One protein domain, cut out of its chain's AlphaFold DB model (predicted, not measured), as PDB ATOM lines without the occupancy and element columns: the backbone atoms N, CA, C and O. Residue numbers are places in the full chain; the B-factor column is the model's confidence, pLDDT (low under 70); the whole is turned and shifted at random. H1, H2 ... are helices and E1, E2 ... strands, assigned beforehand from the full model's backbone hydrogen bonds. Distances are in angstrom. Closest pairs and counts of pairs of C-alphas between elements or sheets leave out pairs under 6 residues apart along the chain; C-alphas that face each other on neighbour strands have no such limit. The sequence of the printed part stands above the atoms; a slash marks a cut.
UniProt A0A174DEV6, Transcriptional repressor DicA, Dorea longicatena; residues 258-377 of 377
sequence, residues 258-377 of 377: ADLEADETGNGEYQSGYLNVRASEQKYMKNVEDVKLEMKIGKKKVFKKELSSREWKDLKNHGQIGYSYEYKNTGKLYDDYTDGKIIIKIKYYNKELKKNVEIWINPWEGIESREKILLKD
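AT A GLANCE: This is residues 258 to 377 of the 377 residues of the protein "Transcriptional repressor DicA" of Dorea longicatena (UniProt A0A174DEV6). The model is a sandwich of two unequal sheets, a twisted one of five strands partly covered by a smaller one of three, with their strands crossed at 37 degrees. H2 packs across one end, where it meets both sheets, H1 is at that same end, and the hairpin tip of E1 and E2 and the long loop 327 to 341 are at the other. The 120 printed residues run E1 E2 H1 E3 E4 H2 E5 E6 E7 E8, two named helices and eight named strands, class mixed. The sheets, E4 E3 E6 E7 E8 and E1 E2 E5, are antiparallel throughout. The whole is compact, radius of gyration of the C-alphas 15.0 A, and elongated, spanning 46 by 27 by 21 A.

HOW THE PARTS SIT: Begin in the five-strand sheet with E3, residues 288 to 297, and its antiparallel neighbour E6, residues 342 to 350, where N 345 and O 294 are 2.7 A apart. On the other side of E3, E4, residues 300 to 306, forms a hairpin with it, N 293 to O 305 at 2.8 A. From E6, go on to E7, residues 355 to 361, with N 357 to O 348 at 2.8 A, then to the edge strand E8, residues 370 to 376, with N 358 to O 374 at 2.9 A. E6, E7 and E8 are a meander, each strand the antiparallel neighbour of the one before. In the facing sheet, E2, residues 270 to 278, is between E1, residues 258 to 264, and E5, residues 320 to 326; look for N 274 to O 261 and N 275 to O 323, both 2.8 A. The facing parts are 10.7 A centre to centre, their planes 2 degrees apart. H2, residues 309 to 318, is on both sheets and makes two layers, a helix on a sheet, with E1 E2 E5; its closest C-alphas to E5 are Leu 315 and Ile 321, 5.3 A. H1, residues 282 to 287, only grazes the five-strand sheet and is close to H2 but not clearly touching, C-alphas 282 and 316 being 6.9 A apart. Every O i to N i+4 pair is within hydrogen-bond range in H2; in H1 0 of 2 are, beside 2 of 3 O i to N i+3 pairs.

IN THESE COORDINATES: Find C-alpha 258 at (-21.887, -40.925, 12.637), where E1 begins. E3 starts at (-30.023, -45.924, 26.111) and runs 26.5 A; E6 runs 25.2 A, E2 22.8 A and H2 14.3 A. E8 ends at C-alpha 376, (-39.557, -35.783, 22.542).

THE WHOLE: The farthest C-alphas, of Asn 267 and Glu 352, are 47.6 A apart. The printed part has no cut; its long link is E5 to E6. Residues 264 to 271, 328 to 341 and 364 to 369 have pLDDT under 70.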
ATOM      1  N   ALA A 258     -21.866 -40.074  13.809       88.88
ATOM      2  CA  ALA A 258     -21.887 -40.925  12.637       88.88
ATOM      3  C   ALA A 258     -21.180 -40.276  11.457       88.88
ATOM      4  O   ALA A 258     -21.302 -39.077  11.225       88.88
ATOM      5  N   ASP A 259     -20.487 -41.109  10.700       84.94
ATOM      6  CA  ASP A 259     -19.751 -40.738   9.506       84.94
ATOM      7  C   ASP A 259     -20.035 -41.726   8.374       84.94
ATOM      8  O   ASP A 259     -20.596 -42.808   8.578       84.94
ATOM      9  N   LEU A 260     -19.706 -41.310   7.158       81.38
ATOM     10  CA  LEU A 260     -20.023 -42.039   5.943       81.38
ATOM     11  C   LEU A 260     -18.772 -42.178   5.084       81.38
ATOM     12  O   LEU A 260     -18.122 -41.187   4.763       81.38
ATOM     13  N   GLU A 261     -18.500 -43.395   4.639       79.94
ATOM     14  CA  GLU A 261     -17.600 -43.657   3.521       79.94
ATOM     15  C   GLU A 261     -18.464 -44.004   2.310       79.94
ATOM     16  O   GLU A 261     -19.291 -44.908   2.388       79.94
ATOM     17  N   ALA A 262     -18.327 -43.276   1.203       74.69
ATOM     18  CA  ALA A 262     -19.137 -43.496   0.010       74.69
ATOM     19  C   ALA A 262     -18.272 -44.033  -1.139       74.69
ATOM     20  O   ALA A 262     -17.236 -43.453  -1.465       74.69
ATOM     21  N   ASP A 263     -18.730 -45.105  -1.788       72.00
ATOM     22  CA  ASP A 263     -18.053 -45.703  -2.937       72.00
ATOM     23  C   ASP A 263     -18.438 -44.953  -4.220       72.00
ATOM     24  O   ASP A 263     -19.584 -45.027  -4.683       72.00
ATOM     25  N   GLU A 264     -17.484 -44.228  -4.806       67.31
ATOM     26  CA  GLU A 264     -17.675 -43.523  -6.075       67.31
ATOM     27  C   GLU A 264     -17.510 -44.476  -7.270       67.31
ATOM     28  O   GLU A 264     -16.548 -45.235  -7.373       67.31
ATOM     29  N   THR A 265     -18.424 -44.395  -8.235       65.12
ATOM     30  CA  THR A 265     -18.420 -45.222  -9.454       65.12
ATOM     31  C   THR A 265     -17.641 -44.614 -10.628       65.12
ATOM     32  O   THR A 265     -17.766 -45.073 -11.762       65.12
ATOM     33  N   GLY A 266     -16.819 -43.590 -10.372       57.16
ATOM     34  CA  GLY A 266     -15.921 -42.955 -11.348       57.16
ATOM     35  C   GLY A 266     -16.547 -41.855 -12.215       57.16
ATOM     36  O   GLY A 266     -15.825 -41.161 -12.925       57.16
ATOM     37  N   ASN A 267     -17.870 -41.659 -12.137       61.97
ATOM     38  CA  ASN A 267     -18.598 -40.563 -12.796       61.97
ATOM     39  C   ASN A 267     -19.075 -39.479 -11.801       61.97
ATOM     40  O   ASN A 267     -19.932 -38.658 -12.143       61.97
ATOM     41  N   GLY A 268     -18.579 -39.491 -10.558       58.56
ATOM     42  CA  GLY A 268     -19.115 -38.706  -9.441       58.56
ATOM     43  C   GLY A 268     -20.397 -39.276  -8.824       58.56
ATOM     44  O   GLY A 268     -20.920 -38.697  -7.879       58.56
ATOM     45  N   GLU A 269     -20.930 -40.389  -9.336       60.81
ATOM     46  CA  GLU A 269     -22.104 -41.074  -8.778       60.81
ATOM     47  C   GLU A 269     -21.690 -42.083  -7.706       60.81
ATOM     48  O   GLU A 269     -20.724 -42.824  -7.900       60.81
ATOM     49  N   TYR A 270     -22.463 -42.188  -6.624       66.00
ATOM     50  CA  TYR A 270     -22.215 -43.157  -5.554       66.00
ATOM     51  C   TYR A 270     -23.353 -44.161  -5.493       66.00
ATOM     52  O   TYR A 270     -24.530 -43.792  -5.557       66.00
ATOM     53  N   GLN A 271     -22.994 -45.436  -5.384       68.06
ATOM     54  CA  GLN A 271     -23.952 -46.545  -5.439       68.06
ATOM     55  C   GLN A 271     -24.006 -47.364  -4.150       68.06
ATOM     56  O   GLN A 271     -25.001 -48.048  -3.896       68.06
ATOM     57  N   SER A 272     -22.971 -47.281  -3.325       75.69
ATOM     58  CA  SER A 272     -22.860 -47.972  -2.047       75.69
ATOM     59  C   SER A 272     -21.946 -47.195  -1.114       75.69
ATOM     60  O   SER A 272     -21.373 -46.170  -1.484       75.69
ATOM     61  N   GLY A 273     -21.856 -47.662   0.119       81.81
ATOM     62  CA  GLY A 273     -20.881 -47.167   1.066       81.81
ATOM     63  C   GLY A 273     -21.050 -47.809   2.427       81.81
ATOM     64  O   GLY A 273     -21.778 -48.796   2.597       81.81
ATOM     65  N   TYR A 274     -20.398 -47.209   3.410       85.62
ATOM     66  CA  TYR A 274     -20.376 -47.646   4.788       85.62
ATOM     67  C   TYR A 274     -20.812 -46.511   5.714       85.62
ATOM     68  O   TYR A 274     -20.216 -45.440   5.735       85.62
ATOM     69  N   LEU A 275     -21.880 -46.743   6.475       88.81
ATOM     70  CA  LEU A 275     -22.313 -45.880   7.568       88.81
ATOM     71  C   LEU A 275     -21.626 -46.354   8.843       88.81
ATOM     72  O   LEU A 275     -21.908 -47.462   9.299       88.81
ATOM     73  N   ASN A 276     -20.783 -45.519   9.436       90.62
ATOM     74  CA  ASN A 276     -20.159 -45.774  10.726       90.62
ATOM     75  C   ASN A 276     -20.888 -44.986  11.820       90.62
ATOM     76  O   ASN A 276     -21.197 -43.813  11.648       90.62
ATOM     77  N   VAL A 277     -21.182 -45.635  12.943       91.44
ATOM     78  CA  VAL A 277     -21.776 -45.024  14.135       91.44
ATOM     79  C   VAL A 277     -20.823 -45.239  15.294       91.44
ATOM     80  O   VAL A 277     -20.490 -46.377  15.636       91.44
ATOM     81  N   ARG A 278     -20.409 -44.146  15.929       90.00
ATOM     82  CA  ARG A 278     -19.456 -44.154  17.035       90.00
ATOM     83  C   ARG A 278     -20.171 -43.904  18.350       90.00
ATOM     84  O   ARG A 278     -21.076 -43.076  18.459       90.00
ATOM     85  N   ALA A 279     -19.745 -44.639  19.363       86.00
ATOM     86  CA  ALA A 279     -20.185 -44.452  20.727       86.00
ATOM     87  C   ALA A 279     -19.427 -43.280  21.359       86.00
ATOM     88  O   ALA A 279     -18.405 -43.469  22.023       86.00
ATOM     89  N   SER A 280     -19.952 -42.077  21.160       77.62
ATOM     90  CA  SER A 280     -19.601 -40.901  21.960       77.62
ATOM     91  C   SER A 280     -20.093 -41.115  23.398       77.62
ATOM     92  O   SER A 280     -21.019 -41.889  23.605       77.62
ATOM     93  N   GLU A 281     -19.422 -40.569  24.412       82.94
ATOM     94  CA  GLU A 281     -19.806 -40.690  25.833       82.94
ATOM     95  C   GLU A 281     -20.300 -42.084  26.306       82.94
ATOM     96  O   GLU A 281     -21.398 -42.251  26.851       82.94
ATOM     97  N   GLN A 282     -19.462 -43.120  26.155       84.25
ATOM     98  CA  GLN A 282     -19.807 -44.522  26.471       84.25
ATOM     99  C   GLN A 282     -20.440 -44.737  27.861       84.25
ATOM    100  O   GLN A 282     -21.253 -45.648  28.049       84.25
ATOM    101  N   LYS A 283     -20.111 -43.887  28.844       88.75
ATOM    102  CA  LYS A 283     -20.666 -43.939  30.207       88.75
ATOM    103  C   LYS A 283     -22.195 -43.759  30.258       88.75
ATOM    104  O   LYS A 283     -22.819 -44.323  31.162       88.75
ATOM    105  N   TYR A 284     -22.808 -43.056  29.298       91.25
ATOM    106  CA  TYR A 284     -24.266 -42.846  29.240       91.25
ATOM    107  C   TYR A 284     -25.013 -43.904  28.428       91.25
ATOM    108  O   TYR A 284     -26.226 -44.046  28.569       91.25
ATOM    109  N   MET A 285     -24.316 -44.765  27.680       92.94
ATOM    110  CA  MET A 285     -24.949 -45.859  26.926       92.94
ATOM    111  C   MET A 285     -25.697 -46.875  27.808       92.94
ATOM    112  O   MET A 285     -26.452 -47.714  27.315       92.94
ATOM    113  N   LYS A 286     -25.487 -46.882  29.126       92.00
ATOM    114  CA  LYS A 286     -26.287 -47.696  30.062       92.00
ATOM    115  C   LYS A 286     -27.759 -47.246  30.131       92.00
ATOM    116  O   LYS A 286     -28.629 -48.067  30.435       92.00
ATOM    117  N   ASN A 287     -28.026 -45.982  29.802       93.19
ATOM    118  CA  ASN A 287     -29.344 -45.356  29.859       93.19
ATOM    119  C   ASN A 287     -30.110 -45.444  28.533       93.19
ATOM    120  O   ASN A 287     -31.275 -45.073  28.494       93.19
ATOM    121  N   VAL A 288     -29.480 -45.949  27.472       95.38
ATOM    122  CA  VAL A 288     -30.023 -45.924  26.111       95.38
ATOM    123  C   VAL A 288     -30.642 -47.263  25.707       95.38
ATOM    124  O   VAL A 288     -30.050 -48.325  25.934       95.38
ATOM    125  N   GLU A 289     -31.818 -47.191  25.080       95.12
ATOM    126  CA  GLU A 289     -32.600 -48.315  24.551       95.12
ATOM    127  C   GLU A 289     -33.199 -47.977  23.170       95.12
ATOM    128  O   GLU A 289     -33.208 -46.822  22.744       95.12
ATOM    129  N   ASP A 290     -33.673 -48.998  22.448       95.50
ATOM    130  CA  ASP A 290     -34.401 -48.869  21.173       95.50
ATOM    131  C   ASP A 290     -33.701 -48.037  20.082       95.50
ATOM    132  O   ASP A 290     -34.325 -47.234  19.378       95.50
ATOM    133  N   VAL A 291     -32.389 -48.246  19.914       96.69
ATOM    134  CA  VAL A 291     -31.579 -47.496  18.943       96.69
ATOM    135  C   VAL A 291     -31.974 -47.830  17.504       96.69
ATOM    136  O   VAL A 291     -31.875 -48.972  17.043       96.69
ATOM    137  N   LYS A 292     -32.369 -46.794  16.767       96.50
ATOM    138  CA  LYS A 292     -32.801 -46.829  15.371       96.50
ATOM    139  C   LYS A 292     -31.974 -45.849  14.553       96.50
ATOM    140  O   LYS A 292     -31.909 -44.661  14.854       96.50
ATOM    141  N   LEU A 293     -31.390 -46.357  13.481       95.44
ATOM    142  CA  LEU A 293     -30.625 -45.609  12.498       95.44
ATOM    143  C   LEU A 293     -31.468 -45.433  11.239       95.44
ATOM    144  O   LEU A 293     -32.108 -46.373  10.762       95.44
ATOM    145  N   GLU A 294     -31.458 -44.239  10.674       93.00
ATOM    146  CA  GLU A 294     -32.094 -43.934   9.403       93.00
ATOM    147  C   GLU A 294     -31.210 -42.970   8.621       93.00
ATOM    148  O   GLU A 294     -30.787 -41.963   9.159       93.00
ATOM    149  N   MET A 295     -30.967 -43.241   7.343       88.75
ATOM    150  CA  MET A 295     -30.259 -42.308   6.469       88.75
ATOM    151  C   MET A 295     -31.171 -41.880   5.331       88.75
ATOM    152  O   MET A 295     -31.888 -42.702   4.741       88.75
ATOM    153  N   LYS A 296     -31.133 -40.589   5.015       84.31
ATOM    154  CA  LYS A 296     -31.815 -40.004   3.867       84.31
ATOM    155  C   LYS A 296     -30.823 -39.279   2.977       84.31
ATOM    156  O   LYS A 296     -29.892 -38.663   3.474       84.31
ATOM    157  N   ILE A 297     -31.085 -39.332   1.678       79.12
ATOM    158  CA  ILE A 297     -30.417 -38.521   0.663       79.12
ATOM    159  C   ILE A 297     -31.522 -37.692   0.007       79.12
ATOM    160  O   ILE A 297     -32.447 -38.243  -0.610       79.12
ATOM    161  N   GLY A 298     -31.509 -36.380   0.250       76.44
ATOM    162  CA  GLY A 298     -32.646 -35.508  -0.038       76.44
ATOM    163  C   GLY A 298     -33.934 -36.020   0.627       76.44
ATOM    164  O   GLY A 298     -34.005 -36.233   1.837       76.44
ATOM    165  N   LYS A 299     -34.986 -36.263  -0.166       75.44
ATOM    166  CA  LYS A 299     -36.278 -36.773   0.343       75.44
ATOM    167  C   LYS A 299     -36.351 -38.301   0.451       75.44
ATOM    168  O   LYS A 299     -37.284 -38.815   1.075       75.44
ATOM    169  N   LYS A 300     -35.414 -39.046  -0.148       77.69
ATOM    170  CA  LYS A 300     -35.482 -40.512  -0.223       77.69
ATOM    171  C   LYS A 300     -34.773 -41.142   0.970       77.69
ATOM    172  O   LYS A 300     -33.651 -40.784   1.307       77.69
ATOM    173  N   LYS A 301     -35.444 -42.099   1.611       85.12
ATOM    174  CA  LYS A 301     -34.851 -42.931   2.662       85.12
ATOM    175  C   LYS A 301     -34.025 -44.031   2.011       85.12
ATOM    176  O   LYS A 301     -34.553 -44.756   1.171       85.12
ATOM    177  N   VAL A 302     -32.757 -44.128   2.391       82.31
ATOM    178  CA  VAL A 302     -31.777 -45.009   1.736       82.31
ATOM    179  C   VAL A 302     -31.281 -46.112   2.665       82.31
ATOM    180  O   VAL A 302     -30.947 -47.195   2.208       82.31
ATOM    181  N   PHE A 303     -31.320 -45.871   3.976       88.25
ATOM    182  CA  PHE A 303     -30.965 -46.849   4.996       88.25
ATOM    183  C   PHE A 303     -31.937 -46.756   6.170       88.25
ATOM    184  O   PHE A 303     -32.387 -45.667   6.536       88.25
ATOM    185  N   LYS A 304     -32.269 -47.904   6.764       93.38
ATOM    186  CA  LYS A 304     -33.004 -47.984   8.026       93.38
ATOM    187  C   LYS A 304     -32.596 -49.254   8.763       93.38
ATOM    188  O   LYS A 304     -32.693 -50.340   8.197       93.38
ATOM    189  N   LYS A 305     -32.215 -49.125  10.030       94.88
ATOM    190  CA  LYS A 305     -31.825 -50.250  10.881       94.88
ATOM    191  C   LYS A 305     -32.275 -50.015  12.312       94.88
ATOM    192  O   LYS A 305     -32.237 -48.898  12.806       94.88
ATOM    193  N   GLU A 306     -32.678 -51.083  12.977       96.94
ATOM    194  CA  GLU A 306     -32.841 -51.131  14.428       96.94
ATOM    195  C   GLU A 306     -31.742 -52.040  14.978       96.94
ATOM    196  O   GLU A 306     -31.478 -53.106  14.402       96.94
ATOM    197  N   LEU A 307     -31.028 -51.585  16.007       95.38
ATOM    198  CA  LEU A 307     -29.907 -52.333  16.570       95.38
ATOM    199  C   LEU A 307     -30.440 -53.504  17.391       95.38
ATOM    200  O   LEU A 307     -31.220 -53.334  18.324       95.38
ATOM    201  N   SER A 308     -29.982 -54.711  17.068       95.75
ATOM    202  CA  SER A 308     -30.216 -55.879  17.913       95.75
ATOM    203  C   SER A 308     -29.423 -55.782  19.218       95.75
ATOM    204  O   SER A 308     -28.409 -55.088  19.307       95.75
ATOM    205  N   SER A 309     -29.813 -56.563  20.227       94.12
ATOM    206  CA  SER A 309     -29.086 -56.631  21.504       94.12
ATOM    207  C   SER A 309     -27.618 -57.042  21.341       94.12
ATOM    208  O   SER A 309     -26.772 -56.636  22.137       94.12
ATOM    209  N   ARG A 310     -27.305 -57.836  20.308       95.62
ATOM    210  CA  ARG A 310     -25.931 -58.215  19.968       95.62
ATOM    211  C   ARG A 310     -25.153 -57.024  19.413       95.62
ATOM    212  O   ARG A 310     -24.109 -56.702  19.957       95.62
ATOM    213  N   GLU A 311     -25.694 -56.345  18.406       95.25
ATOM    214  CA  GLU A 311     -25.073 -55.154  17.808       95.25
ATOM    215  C   GLU A 311     -24.883 -54.034  18.838       95.25
ATOM    216  O   GLU A 311     -23.847 -53.384  18.865       95.25
ATOM    217  N   TRP A 312     -25.847 -53.854  19.744       94.06
ATOM    218  CA  TRP A 312     -25.732 -52.911  20.855       94.06
ATOM    219  C   TRP A 312     -24.574 -53.248  21.799       94.06
ATOM    220  O   TRP A 312     -23.840 -52.364  22.241       94.06
ATOM    221  N   LYS A 313     -24.389 -54.537  22.104       92.44
ATOM    222  CA  LYS A 313     -23.259 -55.012  22.909       92.44
ATOM    223  C   LYS A 313     -21.933 -54.815  22.174       92.44
ATOM    224  O   LYS A 313     -20.961 -54.406  22.802       92.44
ATOM    225  N   ASP A 314     -21.900 -55.078  20.874       93.06
ATOM    226  CA  ASP A 314     -20.705 -54.906  20.050       93.06
ATOM    227  C   ASP A 314     -20.308 -53.422  19.982       93.06
ATOM    228  O   ASP A 314     -19.157 -53.092  20.264       93.06
ATOM    229  N   LEU A 315     -21.270 -52.519  19.762       93.38
ATOM    230  CA  LEU A 315     -21.054 -51.069  19.803       93.38
ATOM    231  C   LEU A 315     -20.507 -50.606  21.163       93.38
ATOM    232  O   LEU A 315     -19.549 -49.839  21.208       93.38
ATOM    233  N   LYS A 316     -21.055 -51.111  22.278       90.88
ATOM    234  CA  LYS A 316     -20.552 -50.808  23.632       90.88
ATOM    235  C   LYS A 316     -19.114 -51.270  23.860       90.88
ATOM    236  O   LYS A 316     -18.359 -50.580  24.530       90.88
ATOM    237  N   ASN A 317     -18.746 -52.440  23.342       91.00
ATOM    238  CA  ASN A 317     -17.426 -53.025  23.585       91.00
ATOM    239  C   ASN A 317     -16.343 -52.438  22.678       91.00
ATOM    240  O   ASN A 317     -15.193 -52.325  23.091       91.00
ATOM    241  N   HIS A 318     -16.700 -52.123  21.435       91.38
ATOM    242  CA  HIS A 318     -15.749 -51.699  20.410       91.38
ATOM    243  C   HIS A 318     -15.753 -50.189  20.175       91.38
ATOM    244  O   HIS A 318     -14.866 -49.682  19.497       91.38
ATOM    245  N   GLY A 319     -16.728 -49.465  20.729       90.19
ATOM    246  CA  GLY A 319     -16.846 -48.015  20.598       90.19
ATOM    247  C   GLY A 319     -17.346 -47.543  19.233       90.19
ATOM    248  O   GLY A 319     -17.565 -46.351  19.053       90.19
ATOM    249  N   GLN A 320     -17.549 -48.450  18.278       91.94
ATOM    250  CA  GLN A 320     -18.090 -48.150  16.958       91.94
ATOM    251  C   GLN A 320     -18.758 -49.382  16.347       91.94
ATOM    252  O   GLN A 320     -18.433 -50.521  16.695       91.94
ATOM    253  N   ILE A 321     -19.687 -49.150  15.430       93.94
ATOM    254  CA  ILE A 321     -20.329 -50.173  14.610       93.94
ATOM    255  C   ILE A 321     -20.616 -49.578  13.243       93.94
ATOM    256  O   ILE A 321     -20.985 -48.411  13.150       93.94
ATOM    257  N   GLY A 322     -20.501 -50.378  12.188       91.88
ATOM    258  CA  GLY A 322     -20.819 -49.881  10.864       91.88
ATOM    259  C   GLY A 322     -21.596 -50.846   9.993       91.88
ATOM    260  O   GLY A 322     -21.671 -52.054  10.238       91.88
ATOM    261  N   TYR A 323     -22.205 -50.261   8.972       91.69
ATOM    262  CA  TYR A 323     -23.205 -50.886   8.134       91.69
ATOM    263  C   TYR A 323     -22.978 -50.525   6.677       91.69
ATOM    264  O   TYR A 323     -22.970 -49.351   6.314       91.69
ATOM    265  N   SER A 324     -22.881 -51.543   5.826       86.38
ATOM    266  CA  SER A 324     -22.956 -51.337   4.386       86.38
ATOM    267  C   SER A 324     -24.356 -50.870   4.002       86.38
ATOM    268  O   SER A 324     -25.352 -51.450   4.452       86.38
ATOM    269  N   TYR A 325     -24.442 -49.882   3.124       83.62
ATOM    270  CA  TYR A 325     -25.688 -49.499   2.477       83.62
ATOM    271  C   TYR A 325     -25.509 -49.517   0.962       83.62
ATOM    272  O   TYR A 325     -24.426 -49.270   0.438       83.62
ATOM    273  N   GLU A 326     -26.600 -49.796   0.255       76.56
ATOM    274  CA  GLU A 326     -26.667 -49.669  -1.195       76.56
ATOM    275  C   GLU A 326     -27.720 -48.630  -1.547       76.56
ATOM    276  O   GLU A 326     -28.821 -48.606  -0.987       76.56
ATOM    277  N   TYR A 327     -27.400 -47.787  -2.515       70.94
ATOM    278  CA  TYR A 327     -28.315 -46.798  -3.024       70.94
ATOM    279  C   TYR A 327     -28.219 -46.691  -4.541       70.94
ATOM    280  O   TYR A 327     -27.298 -46.120  -5.107       70.94
ATOM    281  N   LYS A 328     -29.225 -47.236  -5.225       61.81
ATOM    282  CA  LYS A 328     -29.321 -47.123  -6.677       61.81
ATOM    283  C   LYS A 328     -29.860 -45.746  -7.054       61.81
ATOM    284  O   LYS A 328     -31.003 -45.417  -6.709       61.81
ATOM    285  N   ASN A 329     -29.077 -45.051  -7.877       56.31
ATOM    286  CA  ASN A 329     -29.522 -43.990  -8.773       56.31
ATOM    287  C   ASN A 329     -29.757 -42.621  -8.107       56.31
ATOM    288  O   ASN A 329     -30.900 -42.214  -7.886       56.31
ATOM    289  N   THR A 330     -28.674 -41.888  -7.856       52.25
ATOM    290  CA  THR A 330     -28.663 -40.419  -7.911       52.25
ATOM    291  C   THR A 330     -27.397 -39.981  -8.623       52.25
ATOM    292  O   THR A 330     -26.365 -40.631  -8.474       52.25
ATOM    293  N   GLY A 331     -27.494 -38.884  -9.375       55.19
ATOM    294  CA  GLY A 331     -26.335 -38.182  -9.915       55.19
ATOM    295  C   GLY A 331     -25.358 -37.741  -8.817       55.19
ATOM    296  O   GLY A 331     -25.452 -38.159  -7.661       55.19
ATOM    297  N   LYS A 332     -24.407 -36.886  -9.187       53.56
ATOM    298  CA  LYS A 332     -23.262 -36.550  -8.340       53.56
ATOM    299  C   LYS A 332     -23.654 -36.131  -6.918       53.56
ATOM    300  O   LYS A 332     -24.395 -35.169  -6.757       53.56
ATOM    301  N   LEU A 333     -23.144 -36.829  -5.894       54.03
ATOM    302  CA  LEU A 333     -23.325 -36.428  -4.482       54.03
ATOM    303  C   LEU A 333     -22.398 -35.272  -4.073       54.03
ATOM    304  O   LEU A 333     -22.622 -34.683  -3.024       54.03
ATOM    305  N   TYR A 334     -21.399 -34.955  -4.905       52.00
ATOM    306  CA  TYR A 334     -20.341 -33.968  -4.650       52.00
ATOM    307  C   TYR A 334     -20.503 -32.634  -5.402       52.00
ATOM    308  O   TYR A 334     -19.592 -31.816  -5.366       52.00
ATOM    309  N   ASP A 335     -21.617 -32.382  -6.104       48.53
ATOM    310  CA  ASP A 335     -21.855 -31.017  -6.602       48.53
ATOM    311  C   ASP A 335     -22.358 -30.161  -5.428       48.53
ATOM    312  O   ASP A 335     -23.531 -30.254  -5.047       48.53
ATOM    313  N   ASP A 336     -21.438 -29.355  -4.883       44.84
ATOM    314  CA  ASP A 336     -21.453 -28.548  -3.643       44.84
ATOM    315  C   ASP A 336     -22.713 -27.714  -3.329       44.84
ATOM    316  O   ASP A 336     -22.785 -27.072  -2.287       44.84
ATOM    317  N   TYR A 337     -23.740 -27.700  -4.174       44.41
ATOM    318  CA  TYR A 337     -24.922 -26.854  -3.983       44.41
ATOM    319  C   TYR A 337     -26.230 -27.480  -4.478       44.41
ATOM    320  O   TYR A 337     -27.182 -26.764  -4.788       44.41
ATOM    321  N   THR A 338     -26.327 -28.809  -4.563       44.91
ATOM    322  CA  THR A 338     -27.629 -29.446  -4.820       44.91
ATOM    323  C   THR A 338     -28.364 -29.747  -3.511       44.91
ATOM    324  O   THR A 338     -27.808 -30.316  -2.580       44.91
ATOM    325  N   ASP A 339     -29.648 -29.379  -3.458       45.72
ATOM    326  CA  ASP A 339     -30.650 -29.525  -2.376       45.72
ATOM    327  C   ASP A 339     -30.892 -30.979  -1.857       45.72
ATOM    328  O   ASP A 339     -31.943 -31.318  -1.302       45.72
ATOM    329  N   GLY A 340     -29.937 -31.889  -2.059       53.38
ATOM    330  CA  GLY A 340     -29.965 -33.316  -1.745       53.38
ATOM    331  C   GLY A 340     -29.177 -33.713  -0.495       53.38
ATOM    332  O   GLY A 340     -28.635 -34.818  -0.486       53.38
ATOM    333  N   LYS A 341     -29.117 -32.854   0.537       69.94
ATOM    334  CA  LYS A 341     -28.383 -33.089   1.800       69.94
ATOM    335  C   LYS A 341     -28.511 -34.541   2.288       69.94
ATOM    336  O   LYS A 341     -29.626 -35.070   2.397       69.94
ATOM    337  N   ILE A 342     -27.374 -35.182   2.579       77.81
ATOM    338  CA  ILE A 342     -27.371 -36.452   3.311       77.81
ATOM    339  C   ILE A 342     -27.657 -36.129   4.767       77.81
ATOM    340  O   ILE A 342     -26.958 -35.325   5.370       77.81
ATOM    341  N   ILE A 343     -28.665 -36.782   5.330       85.94
ATOM    342  CA  ILE A 343     -28.993 -36.664   6.746       85.94
ATOM    343  C   ILE A 343     -29.014 -38.059   7.346       85.94
ATOM    344  O   ILE A 343     -29.817 -38.913   6.946       85.94
ATOM    345  N   ILE A 344     -28.160 -38.268   8.339       89.12
ATOM    346  CA  ILE A 344     -28.206 -39.431   9.215       89.12
ATOM    347  C   ILE A 344     -29.064 -39.056  10.418       89.12
ATOM    348  O   ILE A 344     -28.894 -38.010  11.035       89.12
ATOM    349  N   LYS A 345     -30.025 -39.912  10.739       92.69
ATOM    350  CA  LYS A 345     -30.904 -39.788  11.893       92.69
ATOM    351  C   LYS A 345     -30.651 -40.940  12.833       92.69
ATOM    352  O   LYS A 345     -30.871 -42.096  12.464       92.69
ATOM    353  N   ILE A 346     -30.259 -40.616  14.054       94.38
ATOM    354  CA  ILE A 346     -30.123 -41.590  15.130       94.38
ATOM    355  C   ILE A 346     -31.217 -41.307  16.144       94.38
ATOM    356  O   ILE A 346     -31.360 -40.185  16.625       94.38
ATOM    357  N   LYS A 347     -32.035 -42.320  16.415       96.12
ATOM    358  CA  LYS A 347     -33.151 -42.248  17.353       96.12
ATOM    359  C   LYS A 347     -32.957 -43.272  18.443       96.12
ATOM    360  O   LYS A 347     -32.595 -44.404  18.136       96.12
ATOM    361  N   TYR A 348     -33.231 -42.903  19.677       96.62
ATOM    362  CA  TYR A 348     -33.189 -43.826  20.801       96.62
ATOM    363  C   TYR A 348     -34.034 -43.307  21.955       96.62
ATOM    364  O   TYR A 348     -34.391 -42.131  21.999       96.62
ATOM    365  N   TYR A 349     -34.350 -44.187  22.895       96.38
ATOM    366  CA  TYR A 349     -34.968 -43.811  24.153       96.38
ATOM    367  C   TYR A 349     -33.894 -43.690  25.235       96.38
ATOM    368  O   TYR A 349     -33.096 -44.611  25.424       96.38
ATOM    369  N   ASN A 350     -33.862 -42.559  25.942       94.38
ATOM    370  CA  ASN A 350     -33.022 -42.381  27.122       94.38
ATOM    371  C   ASN A 350     -33.880 -42.556  28.382       94.38
ATOM    372  O   ASN A 350     -34.792 -41.773  28.646       94.38
ATOM    373  N   LYS A 351     -33.566 -43.582  29.176       93.81
ATOM    374  CA  LYS A 351     -34.277 -43.941  30.412       93.81
ATOM    375  C   LYS A 351     -34.140 -42.927  31.537       93.81
ATOM    376  O   LYS A 351     -35.041 -42.837  32.362       93.81
ATOM    377  N   GLU A 352     -33.006 -42.240  31.606       90.50
ATOM    378  CA  GLU A 352     -32.743 -41.252  32.649       90.50
ATOM    379  C   GLU A 352     -33.523 -39.972  32.346       90.50
ATOM    380  O   GLU A 352     -34.271 -39.500  33.195       90.50
ATOM    381  N   LEU A 353     -33.465 -39.507  31.093       90.81
ATOM    382  CA  LEU A 353     -34.247 -38.359  30.624       90.81
ATOM    383  C   LEU A 353     -35.748 -38.661  30.520       90.81
ATOM    384  O   LEU A 353     -36.563 -37.747  30.575       90.81
ATOM    385  N   LYS A 354     -36.117 -39.936  30.343       92.19
ATOM    386  CA  LYS A 354     -37.469 -40.388  29.971       92.19
ATOM    387  C   LYS A 354     -37.973 -39.721  28.692       92.19
ATOM    388  O   LYS A 354     -39.117 -39.283  28.617       92.19
ATOM    389  N   LYS A 355     -37.094 -39.621  27.693       92.50
ATOM    390  CA  LYS A 355     -37.371 -38.967  26.409       92.50
ATOM    391  C   LYS A 355     -36.897 -39.820  25.246       92.50
ATOM    392  O   LYS A 355     -35.895 -40.533  25.335       92.50
ATOM    393  N   ASN A 356     -37.595 -39.677  24.129       94.38
ATOM    394  CA  ASN A 356     -37.107 -40.087  22.825       94.38
ATOM    395  C   ASN A 356     -36.158 -39.011  22.294       94.38
ATOM    396  O   ASN A 356     -36.563 -37.870  22.080       94.38
ATOM    397  N   VAL A 357     -34.908 -39.383  22.050       93.69
ATOM    398  CA  VAL A 357     -33.891 -38.499  21.481       93.69
ATOM    399  C   VAL A 357     -33.799 -38.754  19.983       93.69
ATOM    400  O   VAL A 357     -33.762 -39.903  19.539       93.69
ATOM    401  N   GLU A 358     -33.790 -37.690  19.185       93.62
ATOM    402  CA  GLU A 358     -33.580 -37.743  17.738       93.62
ATOM    403  C   GLU A 358     -32.469 -36.771  17.340       93.62
ATOM    404  O   GLU A 358     -32.644 -35.559  17.421       93.62
ATOM    405  N   ILE A 359     -31.350 -37.317  16.868       90.94
ATOM    406  CA  ILE A 359     -30.174 -36.559  16.434       90.94
ATOM    407  C   ILE A 359     -30.091 -36.595  14.915       90.94
ATOM    408  O   ILE A 359     -30.271 -37.654  14.307       90.94
ATOM    409  N   TRP A 360     -29.846 -35.438  14.313       89.81
ATOM    410  CA  TRP A 360     -29.647 -35.247  12.884       89.81
ATOM    411  C   TRP A 360     -28.182 -34.892  12.677       89.81
ATOM    412  O   TRP A 360     -27.686 -33.945  13.279       89.81
ATOM    413  N   ILE A 361     -27.503 -35.682  11.858       87.31
ATOM    414  CA  ILE A 361     -26.072 -35.570  11.605       87.31
ATOM    415  C   ILE A 361     -25.892 -35.368  10.109       87.31
ATOM    416  O   ILE A 361     -26.419 -36.147   9.302       87.31
ATOM    417  N   ASN A 362     -25.152 -34.323   9.757       82.12
ATOM    418  CA  ASN A 362     -24.682 -34.103   8.402       82.12
ATOM    419  C   ASN A 362     -23.256 -34.645   8.312       82.12
ATOM    420  O   ASN A 362     -22.363 -34.052   8.906       82.12
ATOM    421  N   PRO A 363     -23.027 -35.758   7.598       74.56
ATOM    422  CA  PRO A 363     -21.719 -36.408   7.580       74.56
ATOM    423  C   PRO A 363     -20.633 -35.590   6.857       74.56
ATOM    424  O   PRO A 363     -19.465 -35.960   6.926       74.56
ATOM    425  N   TRP A 364     -20.994 -34.513   6.150       68.31
ATOM    426  CA  TRP A 364     -20.066 -33.716   5.340       68.31
ATOM    427  C   TRP A 364     -19.409 -32.563   6.098       68.31
ATOM    428  O   TRP A 364     -18.342 -32.106   5.700       68.31
ATOM    429  N   GLU A 365     -20.006 -32.115   7.202       61.34
ATOM    430  CA  GLU A 365     -19.462 -31.042   8.047       61.34
ATOM    431  C   GLU A 365     -18.450 -31.566   9.090       61.34
ATOM    432  O   GLU A 365     -17.975 -30.824   9.947       61.34
ATOM    433  N   GLY A 366     -18.058 -32.840   8.971       57.72
ATOM    434  CA  GLY A 366     -17.109 -33.520   9.847       57.72
ATOM    435  C   GLY A 366     -17.767 -34.600  10.708       57.72
ATOM    436  O   GLY A 366     -18.977 -34.772  10.734       57.72
ATOM    437  N   ILE A 367     -16.950 -35.368  11.430       53.81
ATOM    438  CA  ILE A 367     -17.428 -36.475  12.286       53.81
ATOM    439  C   ILE A 367     -18.238 -35.934  13.491       53.81
ATOM    440  O   ILE A 367     -19.008 -36.673  14.103       53.81
ATOM    441  N   GLU A 368     -18.076 -34.646  13.820       57.62
ATOM    442  CA  GLU A 368     -18.649 -33.959  14.988       57.62
ATOM    443  C   GLU A 368     -19.970 -33.210  14.713       57.62
ATOM    444  O   GLU A 368     -20.626 -32.793  15.660       57.62
ATOM    445  N   SER A 369     -20.423 -33.060  13.463       65.75
ATOM    446  CA  SER A 369     -21.534 -32.154  13.119       65.75
ATOM    447  C   SER A 369     -22.929 -32.727  13.404       65.75
ATOM    448  O   SER A 369     -23.616 -33.277  12.531       65.75
ATOM    449  N   ARG A 370     -23.396 -32.550  14.645       78.62
ATOM    450  CA  ARG A 370     -24.805 -32.726  15.031       78.62
ATOM    451  C   ARG A 370     -25.591 -31.471  14.622       78.62
ATOM    452  O   ARG A 370     -25.678 -30.512  15.376       78.62
ATOM    453  N   GLU A 371     -26.203 -31.479  13.434       77.69
ATOM    454  CA  GLU A 371     -27.008 -30.344  12.936       77.69
ATOM    455  C   GLU A 371     -28.203 -30.020  13.843       77.69
ATOM    456  O   GLU A 371     -28.637 -28.872  13.926       77.69
ATOM    457  N   LYS A 372     -28.806 -31.045  14.462       84.25
ATOM    458  CA  LYS A 372     -29.993 -30.866  15.301       84.25
ATOM    459  C   LYS A 372     -30.179 -31.997  16.301       84.25
ATOM    460  O   LYS A 372     -30.096 -33.169  15.933       84.25
ATOM    461  N   ILE A 373     -30.551 -31.650  17.530       87.00
ATOM    462  CA  ILE A 373     -30.966 -32.593  18.572       87.00
ATOM    463  C   ILE A 373     -32.404 -32.252  18.975       87.00
ATOM    464  O   ILE A 373     -32.745 -31.089  19.160       87.00
ATOM    465  N   LEU A 374     -33.268 -33.263  19.055       87.69
ATOM    466  CA  LEU A 374     -34.659 -33.127  19.486       87.69
ATOM    467  C   LEU A 374     -34.947 -34.082  20.636       87.69
ATOM    468  O   LEU A 374     -34.629 -35.272  20.546       87.69
ATOM    469  N   LEU A 375     -35.629 -33.577  21.659       87.00
ATOM    470  CA  LEU A 375     -36.019 -34.330  22.846       87.00
ATOM    471  C   LEU A 375     -37.547 -34.388  22.916       87.00
ATOM    472  O   LEU A 375     -38.217 -33.392  23.167       87.00
ATOM    473  N   LYS A 376     -38.109 -35.571  22.673       87.00
ATOM    474  CA  LYS A 376     -39.557 -35.783  22.542       87.00
ATOM    475  C   LYS A 376     -40.096 -36.598  23.709       87.00
ATOM    476  O   LYS A 376     -39.423 -37.520  24.174       87.00
ATOM    477  N   ASP A 377     -41.306 -36.254  24.142       80.00
ATOM    478  CA  ASP A 377     -42.100 -37.058  25.080       80.00
ATOM    479  C   ASP A 377     -42.380 -38.475  24.555       80.00
ATOM    480  O   ASP A 377     -42.508 -38.657  23.316       80.00
TER     481      ASP A 377